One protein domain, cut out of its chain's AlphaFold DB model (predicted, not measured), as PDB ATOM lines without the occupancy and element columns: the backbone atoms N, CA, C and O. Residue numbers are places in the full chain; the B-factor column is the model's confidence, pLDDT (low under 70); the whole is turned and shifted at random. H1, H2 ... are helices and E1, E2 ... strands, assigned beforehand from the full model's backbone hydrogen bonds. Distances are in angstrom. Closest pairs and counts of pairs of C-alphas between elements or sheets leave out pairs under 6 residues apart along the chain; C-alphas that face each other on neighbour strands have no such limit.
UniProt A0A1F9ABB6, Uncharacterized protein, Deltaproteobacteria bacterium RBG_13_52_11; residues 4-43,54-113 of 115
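Overview. This is residues 4 to 43 and 54 to 113 of the 115 residues of an uncharacterized protein of Deltaproteobacteria bacterium RBG_13_52_11 (UniProt A0A1F9ABB6). A three-stranded sheet has helices H1, H2 and H3 over one face, with H2 between the other two, and its other face bare. The 100 printed residues run E1 H1 E2 E3 H2 H3; the sheet, order E1 E3 E2, is antiparallel. The class is mixed; the whole is compact, radius of gyration of the C-alphas 12.6 A, spans 39 by 26 by 22 A.

Along the chain. E1, residues 4 to 9, begins at C-alpha 4 (-6.818, 29.887, -27.489). H1 is residues 20 to 30, E2 33 to 39, E3 60 to 67, 22.7 A long. H2, 70 to 84, and H3, 98 to 112, each span 20.6 A; C-alpha 112 is at (-26.959, 33.007, -25.940).

Arrangement. E3 pairs with E1, N 5 to O 65 2.9 A, and with E2, N 35 to O 64 2.9 A. E1, H1, E2 form a split strand-helix-strand unit, E3 between its strands, crossover right-handed. Two layers: the helices are on the same face. H2 touches H1, closest C-alphas Trp 30 and Ser 72, 5.0 A, and H3, Gln 78 and Thr 107, 6.8 A. In each helix every O i to N i+4 pair is within hydrogen-bond range.

Size, cuts and confidence. The C-alphas farthest apart, Ala 43 and Pro 71, are 39.4 A apart. Residues 44 to 53 are cut out, gap 7.6 A. H2 to H3 is a long link. Residues 41 to 43 and 54 to 57 have pLDDT under 70.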
ATOM      1  N   LEU A   4      -6.617  29.646 -26.065       98.19
ATOM      2  CA  LEU A   4      -6.818  29.887 -27.489       98.19
ATOM      3  C   LEU A   4      -8.266  29.539 -27.816       98.19
ATOM      4  O   LEU A   4      -8.666  28.380 -27.672       98.19
ATOM      5  N   VAL A   5      -9.025  30.530 -28.271       98.19
ATOM      6  CA  VAL A   5     -10.401  30.364 -28.742       98.19
ATOM      7  C   VAL A   5     -10.488  30.807 -30.189       98.19
ATOM      8  O   VAL A   5      -9.977  31.862 -30.553       98.19
ATOM      9  N   LYS A   6     -11.154  30.005 -31.016       97.75
ATOM     10  CA  LYS A   6     -11.534  30.371 -32.376       97.75
ATOM     11  C   LYS A   6     -13.048  30.373 -32.484       97.75
ATOM     12  O   LYS A   6     -13.658  29.349 -32.212       97.75
ATOM     13  N   PHE A   7     -13.628  31.497 -32.887       96.69
ATOM     14  CA  PHE A   7     -15.037  31.617 -33.258       96.69
ATOM     15  C   PHE A   7     -15.157  31.676 -34.774       96.69
ATOM     16  O   PHE A   7     -14.620  32.590 -35.400       96.69
ATOM     17  N   ARG A   8     -15.852  30.696 -35.355       94.06
ATOM     18  CA  ARG A   8     -16.032  30.555 -36.805       94.06
ATOM     19  C   ARG A   8     -17.436  30.951 -37.228       94.06
ATOM     20  O   ARG A   8     -18.375  30.207 -36.970       94.06
ATOM     21  N   TYR A   9     -17.546  32.085 -37.903       92.38
ATOM     22  CA  TYR A   9     -18.796  32.625 -38.418       92.38
ATOM     23  C   TYR A   9     -18.965  32.288 -39.894       92.38
ATOM     24  O   TYR A   9     -18.087  32.586 -40.714       92.38
ATOM     25  N   TYR A  10     -20.111  31.705 -40.230       88.94
ATOM     26  CA  TYR A  10     -20.569  31.586 -41.607       88.94
ATOM     27  C   TYR A  10     -21.211  32.894 -42.087       88.94
ATOM     28  O   TYR A  10     -21.618  33.731 -41.274       88.94
ATOM     29  N   PRO A  11     -21.327  33.104 -43.409       85.44
ATOM     30  CA  PRO A  11     -22.027  34.260 -43.944       85.44
ATOM     31  C   PRO A  11     -23.470  34.306 -43.428       85.44
ATOM     32  O   PRO A  11     -24.238  33.370 -43.638       85.44
ATOM     33  N   GLY A  12     -23.837  35.406 -42.768       84.56
ATOM     34  CA  GLY A  12     -25.159  35.593 -42.162       84.56
ATOM     35  C   GLY A  12     -25.294  35.115 -40.712       84.56
ATOM     36  O   GLY A  12     -26.327  35.390 -40.107       84.56
ATOM     37  N   ASP A  13     -24.273  34.465 -40.138       86.00
ATOM     38  CA  ASP A  13     -24.243  34.133 -38.707       86.00
ATOM     39  C   ASP A  13     -24.166  35.372 -37.802       86.00
ATOM     40  O   ASP A  13     -24.942  35.441 -36.840       86.00
ATOM     41  N   PRO A  14     -23.234  36.325 -38.031       89.31
ATOM     42  CA  PRO A  14     -23.050  37.408 -37.086       89.31
ATOM     43  C   PRO A  14     -24.189  38.429 -37.193       89.31
ATOM     44  O   PRO A  14     -24.698  38.698 -38.282       89.31
ATOM     45  N   LEU A  15     -24.575  39.028 -36.060       89.62
ATOM     46  CA  LEU A  15     -25.650  40.039 -36.013       89.62
ATOM     47  C   LEU A  15     -25.332  41.296 -36.831       89.62
ATOM     48  O   LEU A  15     -26.235  41.955 -37.346       89.62
ATOM     49  N   GLU A  16     -24.051  41.625 -36.936       93.44
ATOM     50  CA  GLU A  16     -23.533  42.720 -37.739       93.44
ATOM     51  C   GLU A  16     -22.160  42.352 -38.316       93.44
ATOM     52  O   GLU A  16     -21.561  41.339 -37.957       93.44
ATOM     53  N   GLU A  17     -21.659  43.177 -39.232       94.06
ATOM     54  CA  GLU A  17     -20.346  42.993 -39.849       94.06
ATOM     55  C   GLU A  17     -19.222  42.971 -38.798       94.06
ATOM     56  O   GLU A  17     -19.077  43.909 -38.011       94.06
ATOM     57  N   ILE A  18     -18.379  41.932 -38.826       95.75
ATOM     58  CA  ILE A  18     -17.217  41.819 -37.938       95.75
ATOM     59  C   ILE A  18     -16.103  42.740 -38.439       95.75
ATOM     60  O   ILE A  18     -15.506  42.505 -39.492       95.75
ATOM     61  N   ARG A  19     -15.784  43.773 -37.656       95.50
ATOM     62  CA  ARG A  19     -14.791  44.796 -38.015       95.50
ATOM     63  C   ARG A  19     -13.522  44.684 -37.188       95.50
ATOM     64  O   ARG A  19     -13.573  44.528 -35.967       95.50
ATOM     65  N   LYS A  20     -12.365  44.832 -37.839       95.69
ATOM     66  CA  LYS A  20     -11.049  44.733 -37.183       95.69
ATOM     67  C   LYS A  20     -10.874  45.771 -36.077       95.69
ATOM     68  O   LYS A  20     -10.308  45.460 -35.037       95.69
ATOM     69  N   GLU A  21     -11.403  46.974 -36.271       97.00
ATOM     70  CA  GLU A  21     -11.310  48.075 -35.312       97.00
ATOM     71  C   GLU A  21     -12.051  47.757 -34.011       97.00
ATOM     72  O   GLU A  21     -11.633  48.172 -32.932       97.00
ATOM     73  N   ASP A  22     -13.158  47.026 -34.104       97.38
ATOM     74  CA  ASP A  22     -13.929  46.612 -32.940       97.38
ATOM     75  C   ASP A  22     -13.204  45.505 -32.172       97.38
ATOM     76  O   ASP A  22     -13.102  45.573 -30.948       97.38
ATOM     77  N   LEU A  23     -12.616  44.543 -32.887       98.12
ATOM     78  CA  LEU A  23     -11.793  43.494 -32.283       98.12
ATOM     79  C   LEU A  23     -10.554  44.064 -31.593       98.12
ATOM     80  O   LEU A  23     -10.229  43.642 -30.488       98.12
ATOM     81  N   GLN A  24      -9.903  45.059 -32.199       98.19
ATOM     82  CA  GLN A  24      -8.753  45.728 -31.600       98.19
ATOM     83  C   GLN A  24      -9.131  46.449 -30.297       98.19
ATOM     84  O   GLN A  24      -8.424  46.328 -29.301       98.19
ATOM     85  N   ARG A  25     -10.277  47.142 -30.259       98.25
ATOM     86  CA  ARG A  25     -10.757  47.791 -29.024       98.25
ATOM     87  C   ARG A  25     -11.050  46.782 -27.912       98.25
ATOM     88  O   ARG A  25     -10.748  47.055 -26.752       98.25
ATOM     89  N   ILE A  26     -11.629  45.630 -28.251       98.25
ATOM     90  CA  ILE A  26     -11.884  44.545 -27.289       98.25
ATOM     91  C   ILE A  26     -10.552  43.963 -26.792       98.25
ATOM     92  O   ILE A  26     -10.378  43.776 -25.588       98.25
ATOM     93  N   ALA A  27      -9.598  43.738 -27.698       97.75
ATOM     94  CA  ALA A  27      -8.261  43.240 -27.384       97.75
ATOM     95  C   ALA A  27      -7.542  44.146 -26.373       97.75
ATOM     96  O   ALA A  27      -7.098  43.677 -25.326       97.75
ATOM     97  N   GLU A  28      -7.503  45.454 -26.641       98.06
ATOM     98  CA  GLU A  28      -6.876  46.452 -25.768       98.06
ATOM     99  C   GLU A  28      -7.552  46.529 -24.395       98.06
ATOM    100  O   GLU A  28      -6.871  46.589 -23.372       98.06
ATOM    101  N   ARG A  29      -8.890  46.487 -24.353       98.06
ATOM    102  CA  ARG A  29      -9.654  46.563 -23.100       98.06
ATOM    103  C   ARG A  29      -9.366  45.393 -22.165       98.06
ATOM    104  O   ARG A  29      -9.264  45.597 -20.958       98.06
ATOM    105  N   TRP A  30      -9.278  44.184 -22.711       98.06
ATOM    106  CA  TRP A  30      -9.149  42.963 -21.916       98.06
ATOM    107  C   TRP A  30      -7.714  42.439 -21.824       98.06
ATOM    108  O   TRP A  30      -7.466  41.480 -21.093       98.06
ATOM    109  N   GLY A  31      -6.762  43.071 -22.516       97.31
ATOM    110  CA  GLY A  31      -5.378  42.606 -22.585       97.31
ATOM    111  C   GLY A  31      -5.256  41.263 -23.308       97.31
ATOM    112  O   GLY A  31      -4.563  40.369 -22.827       97.31
ATOM    113  N   LEU A  32      -5.975  41.108 -24.420       98.12
ATOM    114  CA  LEU A  32      -5.981  39.904 -25.255       98.12
ATOM    115  C   LEU A  32      -5.266  40.157 -26.584       98.12
ATOM    116  O   LEU A  32      -5.184  41.288 -27.054       98.12
ATOM    117  N   GLU A  33      -4.826  39.087 -27.234       98.25
ATOM    118  CA  GLU A  33      -4.479  39.104 -28.655       98.25
ATOM    119  C   GLU A  33      -5.716  38.642 -29.438       98.25
ATOM    120  O   GLU A  33      -6.177  37.515 -29.250       98.25
ATOM    121  N   ILE A  34      -6.293  39.509 -30.278       98.31
ATOM    122  CA  ILE A  34      -7.465  39.166 -31.099       98.31
ATOM    123  C   ILE A  34      -7.161  39.401 -32.578       98.31
ATOM    124  O   ILE A  34      -6.796  40.503 -32.983       98.31
ATOM    125  N   GLY A  35      -7.341  38.358 -33.386       97.31
ATOM    126  CA  GLY A  35      -7.165  38.375 -34.835       97.31
ATOM    127  C   GLY A  35      -8.456  38.052 -35.583       97.31
ATOM    128  O   GLY A  35      -9.355  37.409 -35.043       97.31
ATOM    129  N   LEU A  36      -8.522  38.479 -36.846       97.19
ATOM    130  CA  LEU A  36      -9.594  38.144 -37.782       97.19
ATOM    131  C   LEU A  36      -8.994  37.598 -39.071       97.19
ATOM    132  O   LEU A  36      -8.232  38.294 -39.746       97.19
ATOM    133  N   GLU A  37      -9.384  36.380 -39.416       94.94
ATOM    134  CA  GLU A  37      -8.966  35.687 -40.630       94.94
ATOM    135  C   GLU A  37     -10.192  35.360 -41.485       94.94
ATOM    136  O   GLU A  37     -11.241  34.993 -40.961       94.94
ATOM    137  N   GLU A  38     -10.059  35.473 -42.804       91.56
ATOM    138  CA  GLU A  38     -11.035  34.921 -43.742       91.56
ATOM    139  C   GLU A  38     -10.506  33.573 -44.235       91.56
ATOM    140  O   GLU A  38      -9.465  33.506 -44.891       91.56
ATOM    141  N   VAL A  39     -11.210  32.496 -43.900       86.62
ATOM    142  CA  VAL A  39     -10.900  31.153 -44.388       86.62
ATOM    143  C   VAL A  39     -11.793  30.901 -45.588       86.62
ATOM    144  O   VAL A  39     -13.003  30.729 -45.449       86.62
ATOM    145  N   LYS A  40     -11.199  30.920 -46.778       78.69
ATOM    146  CA  LYS A  40     -11.913  30.608 -48.014       78.69
ATOM    147  C   LYS A  40     -12.119  29.110 -48.102       78.69
ATOM    148  O   LYS A  40     -11.185  28.344 -47.879       78.69
ATOM    149  N   GLY A  41     -13.339  28.721 -48.440       66.31
ATOM    150  CA  GLY A  41     -13.607  27.345 -48.788       66.31
ATOM    151  C   GLY A  41     -12.954  26.983 -50.122       66.31
ATOM    152  O   GLY A  41     -13.124  27.711 -51.102       66.31
ATOM    153  N   GLU A  42     -12.205  25.885 -50.164       55.56
ATOM    154  CA  GLU A  42     -11.712  25.281 -51.401       55.56
ATOM    155  C   GLU A  42     -12.479  23.979 -51.634       55.56
ATOM    156  O   GLU A  42     -12.627  23.164 -50.726       55.56
ATOM    157  N   ALA A  43     -12.977  23.773 -52.855       50.06
ATOM    158  CA  ALA A  43     -13.716  22.570 -53.219       50.06
ATOM    159  C   ALA A  43     -12.779  21.345 -53.236       50.06
ATOM    160  O   ALA A  43     -12.215  20.989 -54.272       50.06
ATOM    161  N   ALA A  54     -20.809  21.923 -49.897       59.66
ATOM    162  CA  ALA A  54     -19.908  21.377 -48.889       59.66
ATOM    163  C   ALA A  54     -19.570  22.486 -47.885       59.66
ATOM    164  O   ALA A  54     -19.440  23.659 -48.244       59.66
ATOM    165  N   LEU A  55     -19.453  22.131 -46.615       57.28
ATOM    166  CA  LEU A  55     -19.146  23.069 -45.536       57.28
ATOM    167  C   LEU A  55     -17.786  23.763 -45.767       57.28
ATOM    168  O   LEU A  55     -17.580  24.919 -45.389       57.28
ATOM    169  N   GLU A  56     -16.907  23.034 -46.450       57.91
ATOM    170  CA  GLU A  56     -15.575  23.358 -46.943       57.91
ATOM    171  C   GLU A  56     -15.586  24.274 -48.172       57.91
ATOM    172  O   GLU A  56     -14.534  24.764 -48.550       57.91
ATOM    173  N   GLU A  57     -16.738  24.534 -48.799       63.44
ATOM    174  CA  GLU A  57     -16.886  25.472 -49.927       63.44
ATOM    175  C   GLU A  57     -17.333  26.870 -49.469       63.44
ATOM    176  O   GLU A  57     -17.367  27.816 -50.263       63.44
ATOM    177  N   ILE A  58     -17.696  27.027 -48.192       72.88
ATOM    178  CA  ILE A  58     -18.235  28.278 -47.666       72.88
ATOM    179  C   ILE A  58     -17.119  29.085 -47.005       72.88
ATOM    180  O   ILE A  58     -16.404  28.607 -46.129       72.88
ATOM    181  N   THR A  59     -16.982  30.343 -47.426       82.81
ATOM    182  CA  THR A  59     -16.029  31.283 -46.825       82.81
ATOM    183  C   THR A  59     -16.466  31.640 -45.407       82.81
ATOM    184  O   THR A  59     -17.610  32.032 -45.201       82.81
ATOM    185  N   GLN A  60     -15.552  31.523 -44.447       89.62
ATOM    186  CA  GLN A  60     -15.787  31.792 -43.030       89.62
ATOM    187  C   GLN A  60     -14.973  32.992 -42.560       89.62
ATOM    188  O   GLN A  60     -13.831  33.181 -42.981       89.62
ATOM    189  N   GLN A  61     -15.516  33.731 -41.598       94.12
ATOM    190  CA  GLN A  61     -14.739  34.662 -40.787       94.12
ATOM    191  C   GLN A  61     -14.376  33.994 -39.463       94.12
ATOM    192  O   GLN A  61     -15.243  33.499 -38.744       94.12
ATOM    193  N   VAL A  62     -13.088  33.971 -39.135       96.19
ATOM    194  CA  VAL A  62     -12.568  33.345 -37.920       96.19
ATOM    195  C   VAL A  62     -11.977  34.413 -37.018       96.19
ATOM    196  O   VAL A  62     -10.935  34.992 -37.328       96.19
ATOM    197  N   ILE A  63     -12.631  34.651 -35.884       98.06
ATOM    198  CA  ILE A  63     -12.061  35.446 -34.799       98.06
ATOM    199  C   ILE A  63     -11.198  34.509 -33.959       98.06
ATOM    200  O   ILE A  63     -11.701  33.525 -33.421       98.06
ATOM    201  N   THR A  64      -9.910  34.813 -33.838       98.44
ATOM    202  CA  THR A  64      -8.998  34.106 -32.930       98.44
ATOM    203  C   THR A  64      -8.733  34.989 -31.721       98.44
ATOM    204  O   THR A  64      -8.388  36.151 -31.899       98.44
ATOM    205  N   MET A  65      -8.900  34.453 -30.515       98.38
ATOM    206  CA  MET A  65      -8.659  35.143 -29.250       98.38
ATOM    207  C   MET A  65      -7.654  34.361 -28.417       98.38
ATOM    208  O   MET A  65      -7.832  33.162 -28.182       98.38
ATOM    209  N   GLU A  66      -6.629  35.050 -27.933       98.19
ATOM    210  CA  GLU A  66      -5.586  34.473 -27.098       98.19
ATOM    211  C   GLU A  66      -5.322  35.329 -25.865       98.19
ATOM    212  O   GLU A  66      -5.395  36.558 -25.891       98.19
ATOM    213  N   GLY A  67      -5.015  34.659 -24.759       97.06
ATOM    214  CA  GLY A  67      -4.721  35.317 -23.496       97.06
ATOM    215  C   GLY A  67      -4.253  34.333 -22.438       97.06
ATOM    216  O   GLY A  67      -4.350  33.117 -22.601       97.06
ATOM    217  N   GLU A  68      -3.735  34.858 -21.334       96.44
ATOM    218  CA  GLU A  68      -3.202  34.040 -20.233       96.44
ATOM    219  C   GLU A  68      -4.098  34.042 -18.990       96.44
ATOM    220  O   GLU A  68      -3.912  33.229 -18.084       96.44
ATOM    221  N   GLN A  69      -5.071  34.953 -18.949       97.31
ATOM    222  CA  GLN A  69      -5.964  35.158 -17.817       97.31
ATOM    223  C   GLN A  69      -7.395  34.819 -18.219       97.31
ATOM    224  O   GLN A  69      -7.954  35.411 -19.142       97.31
ATOM    225  N   GLU A  70      -8.000  33.882 -17.497       97.25
ATOM    226  CA  GLU A  70      -9.383  33.472 -17.731       97.25
ATOM    227  C   GLU A  70     -10.396  34.624 -17.604       97.25
ATOM    228  O   GLU A  70     -11.232  34.742 -18.499       97.25
ATOM    229  N   PRO A  71     -10.325  35.520 -16.594       97.62
ATOM    230  CA  PRO A  71     -11.263  36.641 -16.499       97.62
ATOM    231  C   PRO A  71     -11.218  37.566 -17.720       97.62
ATOM    232  O   PRO A  71     -12.262  37.981 -18.216       97.62
ATOM    233  N   SER A  72     -10.015  37.840 -18.237       97.81
ATOM    234  CA  SER A  72      -9.819  38.611 -19.466       97.81
ATOM    235  C   SER A  72     -10.436  37.913 -20.671       97.81
ATOM    236  O   SER A  72     -11.166  38.542 -21.433       97.81
ATOM    237  N   LEU A  73     -10.185  36.606 -20.826       98.19
ATOM    238  CA  LEU A  73     -10.752  35.820 -21.921       98.19
ATOM    239  C   LEU A  73     -12.281  35.820 -21.867       98.19
ATOM    240  O   LEU A  73     -12.916  36.086 -22.884       98.19
ATOM    241  N   ARG A  74     -12.870  35.558 -20.694       98.06
ATOM    242  CA  ARG A  74     -14.326  35.538 -20.510       98.06
ATOM    243  C   ARG A  74     -14.935  36.906 -20.815       98.06
ATOM    244  O   ARG A  74     -15.889  36.965 -21.578       98.06
ATOM    245  N   GLY A  75     -14.349  37.998 -20.317       98.25
ATOM    246  CA  GLY A  75     -14.807  39.356 -20.632       98.25
ATOM    247  C   GLY A  75     -14.762  39.670 -22.131       98.25
ATOM    248  O   GLY A  75     -15.735  40.168 -22.696       98.25
ATOM    249  N   GLY A  76     -13.676  39.287 -22.810       98.31
ATOM    250  CA  GLY A  76     -13.566  39.426 -24.260       98.31
ATOM    251  C   GLY A  76     -14.614  38.602 -25.017       98.31
ATOM    252  O   GLY A  76     -15.260  39.122 -25.923       98.31
ATOM    253  N   LEU A  77     -14.809  37.334 -24.640       98.12
ATOM    254  CA  LEU A  77     -15.822  36.458 -25.241       98.12
ATOM    255  C   LEU A  77     -17.225  37.034 -25.069       98.12
ATOM    256  O   LEU A  77     -17.995  37.044 -26.024       98.12
ATOM    257  N   GLN A  78     -17.537  37.554 -23.882       98.12
ATOM    258  CA  GLN A  78     -18.828  38.171 -23.605       98.12
ATOM    259  C   GLN A  78     -19.085  39.377 -24.512       98.12
ATOM    260  O   GLN A  78     -20.180  39.507 -25.053       98.12
ATOM    261  N   GLU A  79     -18.085  40.230 -24.748       97.94
ATOM    262  CA  GLU A  79     -18.235  41.358 -25.676       97.94
ATOM    263  C   GLU A  79     -18.393  40.914 -27.132       97.94
ATOM    264  O   GLU A  79     -19.227  41.465 -27.854       97.94
ATOM    265  N   ILE A  80     -17.640  39.899 -27.560       97.50
ATOM    266  CA  ILE A  80     -17.781  39.323 -28.901       97.50
ATOM    267  C   ILE A  80     -19.181  38.732 -29.091       97.50
ATOM    268  O   ILE A  80     -19.828  39.041 -30.087       97.50
ATOM    269  N   ILE A  81     -19.680  37.943 -28.134       96.44
ATOM    270  CA  ILE A  81     -21.015  37.327 -28.192       96.44
ATOM    271  C   ILE A  81     -22.109  38.392 -28.114       96.44
ATOM    272  O   ILE A  81     -23.056  38.344 -28.889       96.44
ATOM    273  N   ALA A  82     -21.993  39.379 -27.227       95.81
ATOM    274  CA  ALA A  82     -22.985  40.449 -27.119       95.81
ATOM    275  C   ALA A  82     -23.133  41.236 -28.427       95.81
ATOM    276  O   ALA A  82     -24.222  41.708 -28.751       95.81
ATOM    277  N   ARG A  83     -22.034  41.384 -29.170       96.25
ATOM    278  CA  ARG A  83     -21.989  42.188 -30.384       96.25
ATOM    279  C   ARG A  83     -22.330  41.404 -31.643       96.25
ATOM    280  O   ARG A  83     -23.176  41.819 -32.425       96.25
ATOM    281  N   TYR A  84     -21.665  40.272 -31.832       95.38
ATOM    282  CA  TYR A  84     -21.749  39.479 -33.053       95.38
ATOM    283  C   TYR A  84     -22.587  38.218 -32.893       95.38
ATOM    284  O   TYR A  84     -22.834  37.570 -33.902       95.38
ATOM    285  N   ARG A  85     -23.075  37.907 -31.683       93.69
ATOM    286  CA  ARG A  85     -23.688  36.622 -31.298       93.69
ATOM    287  C   ARG A  85     -22.685  35.471 -31.272       93.69
ATOM    288  O   ARG A  85     -21.611  35.557 -31.852       93.69
ATOM    289  N   ALA A  86     -23.016  34.380 -30.584       93.75
ATOM    290  CA  ALA A  86     -22.245  33.151 -30.714       93.75
ATOM    291  C   ALA A  86     -22.392  32.585 -32.144       93.75
ATOM    292  O   ALA A  86     -23.511  32.589 -32.675       93.75
ATOM    293  N   PRO A  87     -21.314  32.076 -32.775       91.25
ATOM    294  CA  PRO A  87     -21.417  31.483 -34.104       91.25
ATOM    295  C   PRO A  87     -22.364  30.286 -34.109       91.25
ATOM    296  O   PRO A  87     -22.311  29.442 -33.209       91.25
ATOM    297  N   ARG A  88     -23.230  30.197 -35.127       86.06
ATOM    298  CA  ARG A  88     -24.385  29.297 -35.097       86.06
ATOM    299  C   ARG A  88     -24.146  27.962 -35.837       86.06
ATOM    300  O   ARG A  88     -25.002  27.474 -36.570       86.06
ATOM    301  N   THR A  89     -22.991  27.336 -35.604       81.88
ATOM    302  CA  THR A  89     -22.523  26.134 -36.325       81.88
ATOM    303  C   THR A  89     -21.868  25.104 -35.394       81.88
ATOM    304  O   THR A  89     -21.239  25.460 -34.401       81.88
ATOM    305  N   VAL A  90     -21.942  23.810 -35.730       79.50
ATOM    306  CA  VAL A  90     -21.295  22.736 -34.940       79.50
ATOM    307  C   VAL A  90     -19.763  22.825 -34.949       79.50
ATOM    308  O   VAL A  90     -19.101  22.313 -34.048       79.50
ATOM    309  N   TYR A  91     -19.190  23.544 -35.919       83.81
ATOM    310  CA  TYR A  91     -17.749  23.792 -36.027       83.81
ATOM    311  C   TYR A  91     -17.331  25.120 -35.384       83.81
ATOM    312  O   TYR A  91     -16.182  25.529 -35.541       83.81
ATOM    313  N   ALA A  92     -18.223  25.789 -34.639       88.44
ATOM    314  CA  ALA A  92     -18.021  27.151 -34.129       88.44
ATOM    315  C   ALA A  92     -16.697  27.335 -33.386       88.44
ATOM    316  O   ALA A  92     -16.071  28.382 -33.526       88.44
ATOM    317  N   LEU A  93     -16.266  26.314 -32.635       94.06
ATOM    318  CA  LEU A  93     -15.068  26.347 -31.791       94.06
ATOM    319  C   LEU A  93     -13.870  25.580 -32.370       94.06
ATOM    320  O   LEU A  93     -12.868  25.396 -31.671       94.06
ATOM    321  N   TRP A  94     -13.942  25.105 -33.618       92.62
ATOM    322  CA  TRP A  94     -12.878  24.289 -34.207       92.62
ATOM    323  C   TRP A  94     -11.549  25.048 -34.261       92.62
ATOM    324  O   TRP A  94     -11.430  26.107 -34.888       92.62
ATOM    325  N   GLY A  95     -10.509  24.436 -33.689       93.25
ATOM    326  CA  GLY A  95      -9.157  24.994 -33.607       93.25
ATOM    327  C   GLY A  95      -8.874  25.749 -32.307       93.25
ATOM    328  O   GLY A  95      -7.753  26.212 -32.121       93.25
ATOM    329  N   SER A  96      -9.855  25.847 -31.406       96.88
ATOM    330  CA  SER A  96      -9.627  26.248 -30.014       96.88
ATOM    331  C   SER A  96      -8.840  25.168 -29.269       96.88
ATOM    332  O   SER A  96      -8.977  23.977 -29.565       96.88
ATOM    333  N   ASN A  97      -8.056  25.555 -28.263       97.69
ATOM    334  CA  ASN A  97      -7.469  24.576 -27.348       97.69
ATOM    335  C   ASN A  97      -8.509  24.113 -26.300       97.69
ATOM    336  O   ASN A  97      -9.517  24.797 -26.109       97.69
ATOM    337  N   PRO A  98      -8.312  22.969 -25.608       97.31
ATOM    338  CA  PRO A  98      -9.336  22.418 -24.714       97.31
ATOM    339  C   PRO A  98      -9.793  23.375 -23.604       97.31
ATOM    340  O   PRO A  98     -10.987  23.471 -23.332       97.31
ATOM    341  N   ALA A  99      -8.861  24.118 -22.998       97.19
ATOM    342  CA  ALA A  99      -9.170  25.059 -21.922       97.19
ATOM    343  C   ALA A  99      -9.967  26.276 -22.424       97.19
ATOM    344  O   ALA A  99     -10.960  26.659 -21.814       97.19
ATOM    345  N   GLY A 100      -9.569  26.858 -23.560       97.50
ATOM    346  CA  GLY A 100     -10.297  27.958 -24.191       97.50
ATOM    347  C   GLY A 100     -11.675  27.519 -24.681       97.50
ATOM    348  O   GLY A 100     -12.652  28.234 -24.479       97.50
ATOM    349  N   MET A 101     -11.774  26.319 -25.262       96.75
ATOM    350  CA  MET A 101     -13.047  25.746 -25.694       96.75
ATOM    351  C   MET A 101     -14.016  25.598 -24.520       96.75
ATOM    352  O   MET A 101     -15.168  25.985 -24.664       96.75
ATOM    353  N   ALA A 102     -13.568  25.080 -23.372       96.62
ATOM    354  CA  ALA A 102     -14.418  24.932 -22.191       96.62
ATOM    355  C   ALA A 102     -15.021  26.276 -21.746       96.62
ATOM    356  O   ALA A 102     -16.241  26.399 -21.670       96.62
ATOM    357  N   ILE A 103     -14.183  27.306 -21.584       97.38
ATOM    358  CA  ILE A 103     -14.631  28.655 -21.199       97.38
ATOM    359  C   ILE A 103     -15.585  29.238 -22.245       97.38
ATOM    360  O   ILE A 103     -16.611  29.823 -21.900       97.38
ATOM    361  N   ALA A 104     -15.274  29.071 -23.532       96.94
ATOM    362  CA  ALA A 104     -16.131  29.533 -24.614       96.94
ATOM    363  C   ALA A 104     -17.516  28.876 -24.578       96.94
ATOM    364  O   ALA A 104     -18.512  29.581 -24.704       96.94
ATOM    365  N   ARG A 105     -17.598  27.554 -24.368       95.62
ATOM    366  CA  ARG A 105     -18.882  26.843 -24.260       95.62
ATOM    367  C   ARG A 105     -19.723  27.361 -23.101       95.62
ATOM    368  O   ARG A 105     -20.889  27.670 -23.307       95.62
ATOM    369  N   GLU A 106     -19.117  27.480 -21.922       96.00
ATOM    370  CA  GLU A 106     -19.787  28.015 -20.734       96.00
ATOM    371  C   GLU A 106     -20.310  29.430 -20.988       96.00
ATOM    372  O   GLU A 106     -21.467  29.723 -20.713       96.00
ATOM    373  N   THR A 107     -19.486  30.290 -21.589       96.62
ATOM    374  CA  THR A 107     -19.868  31.681 -21.873       96.62
ATOM    375  C   THR A 107     -21.009  31.763 -22.894       96.62
ATOM    376  O   THR A 107     -21.902  32.596 -22.759       96.62
ATOM    377  N   ILE A 108     -21.005  30.903 -23.920       94.69
ATOM    378  CA  ILE A 108     -22.090  30.838 -24.911       94.69
ATOM    379  C   ILE A 108     -23.394  30.387 -24.248       94.69
ATOM    380  O   ILE A 108     -24.432  31.006 -24.485       94.69
ATOM    381  N   GLU A 109     -23.345  29.349 -23.415       94.00
ATOM    382  CA  GLU A 109     -24.516  28.851 -22.692       94.00
ATOM    383  C   GLU A 109     -25.098  29.927 -21.762       94.00
ATOM    384  O   GLU A 109     -26.302  30.173 -21.770       94.00
ATOM    385  N   GLU A 110     -24.235  30.644 -21.035       94.62
ATOM    386  CA  GLU A 110     -24.622  31.739 -20.138       94.62
ATOM    387  C   GLU A 110     -25.315  32.908 -20.861       94.62
ATOM    388  O   GLU A 110     -26.187  33.557 -20.281       94.62
ATOM    389  N   MET A 111     -24.918  33.214 -22.101       93.19
ATOM    390  CA  MET A 111     -25.336  34.445 -22.788       93.19
ATOM    391  C   MET A 111     -26.364  34.254 -23.897       93.19
ATOM    392  O   MET A 111     -27.238  35.100 -24.074       93.19
ATOM    393  N   ASP A 112     -26.218  33.200 -24.691       84.00
ATOM    394  CA  ASP A 112     -26.959  33.007 -25.940       84.00
ATOM    395  C   ASP A 112     -27.736  31.673 -25.945       84.00
ATOM    396  O   ASP A 112     -28.422  31.356 -26.926       84.00
ATOM    397  N   GLY A 113     -27.652  30.926 -24.829       77.25
ATOM    398  CA  GLY A 113     -28.450  29.739 -24.513       77.25
ATOM    399  C   GLY A 113     -28.294  28.612 -25.524       77.25
ATOM    400  O   GLY A 113     -29.282  27.964 -25.878       77.25
TER     401      GLY A 113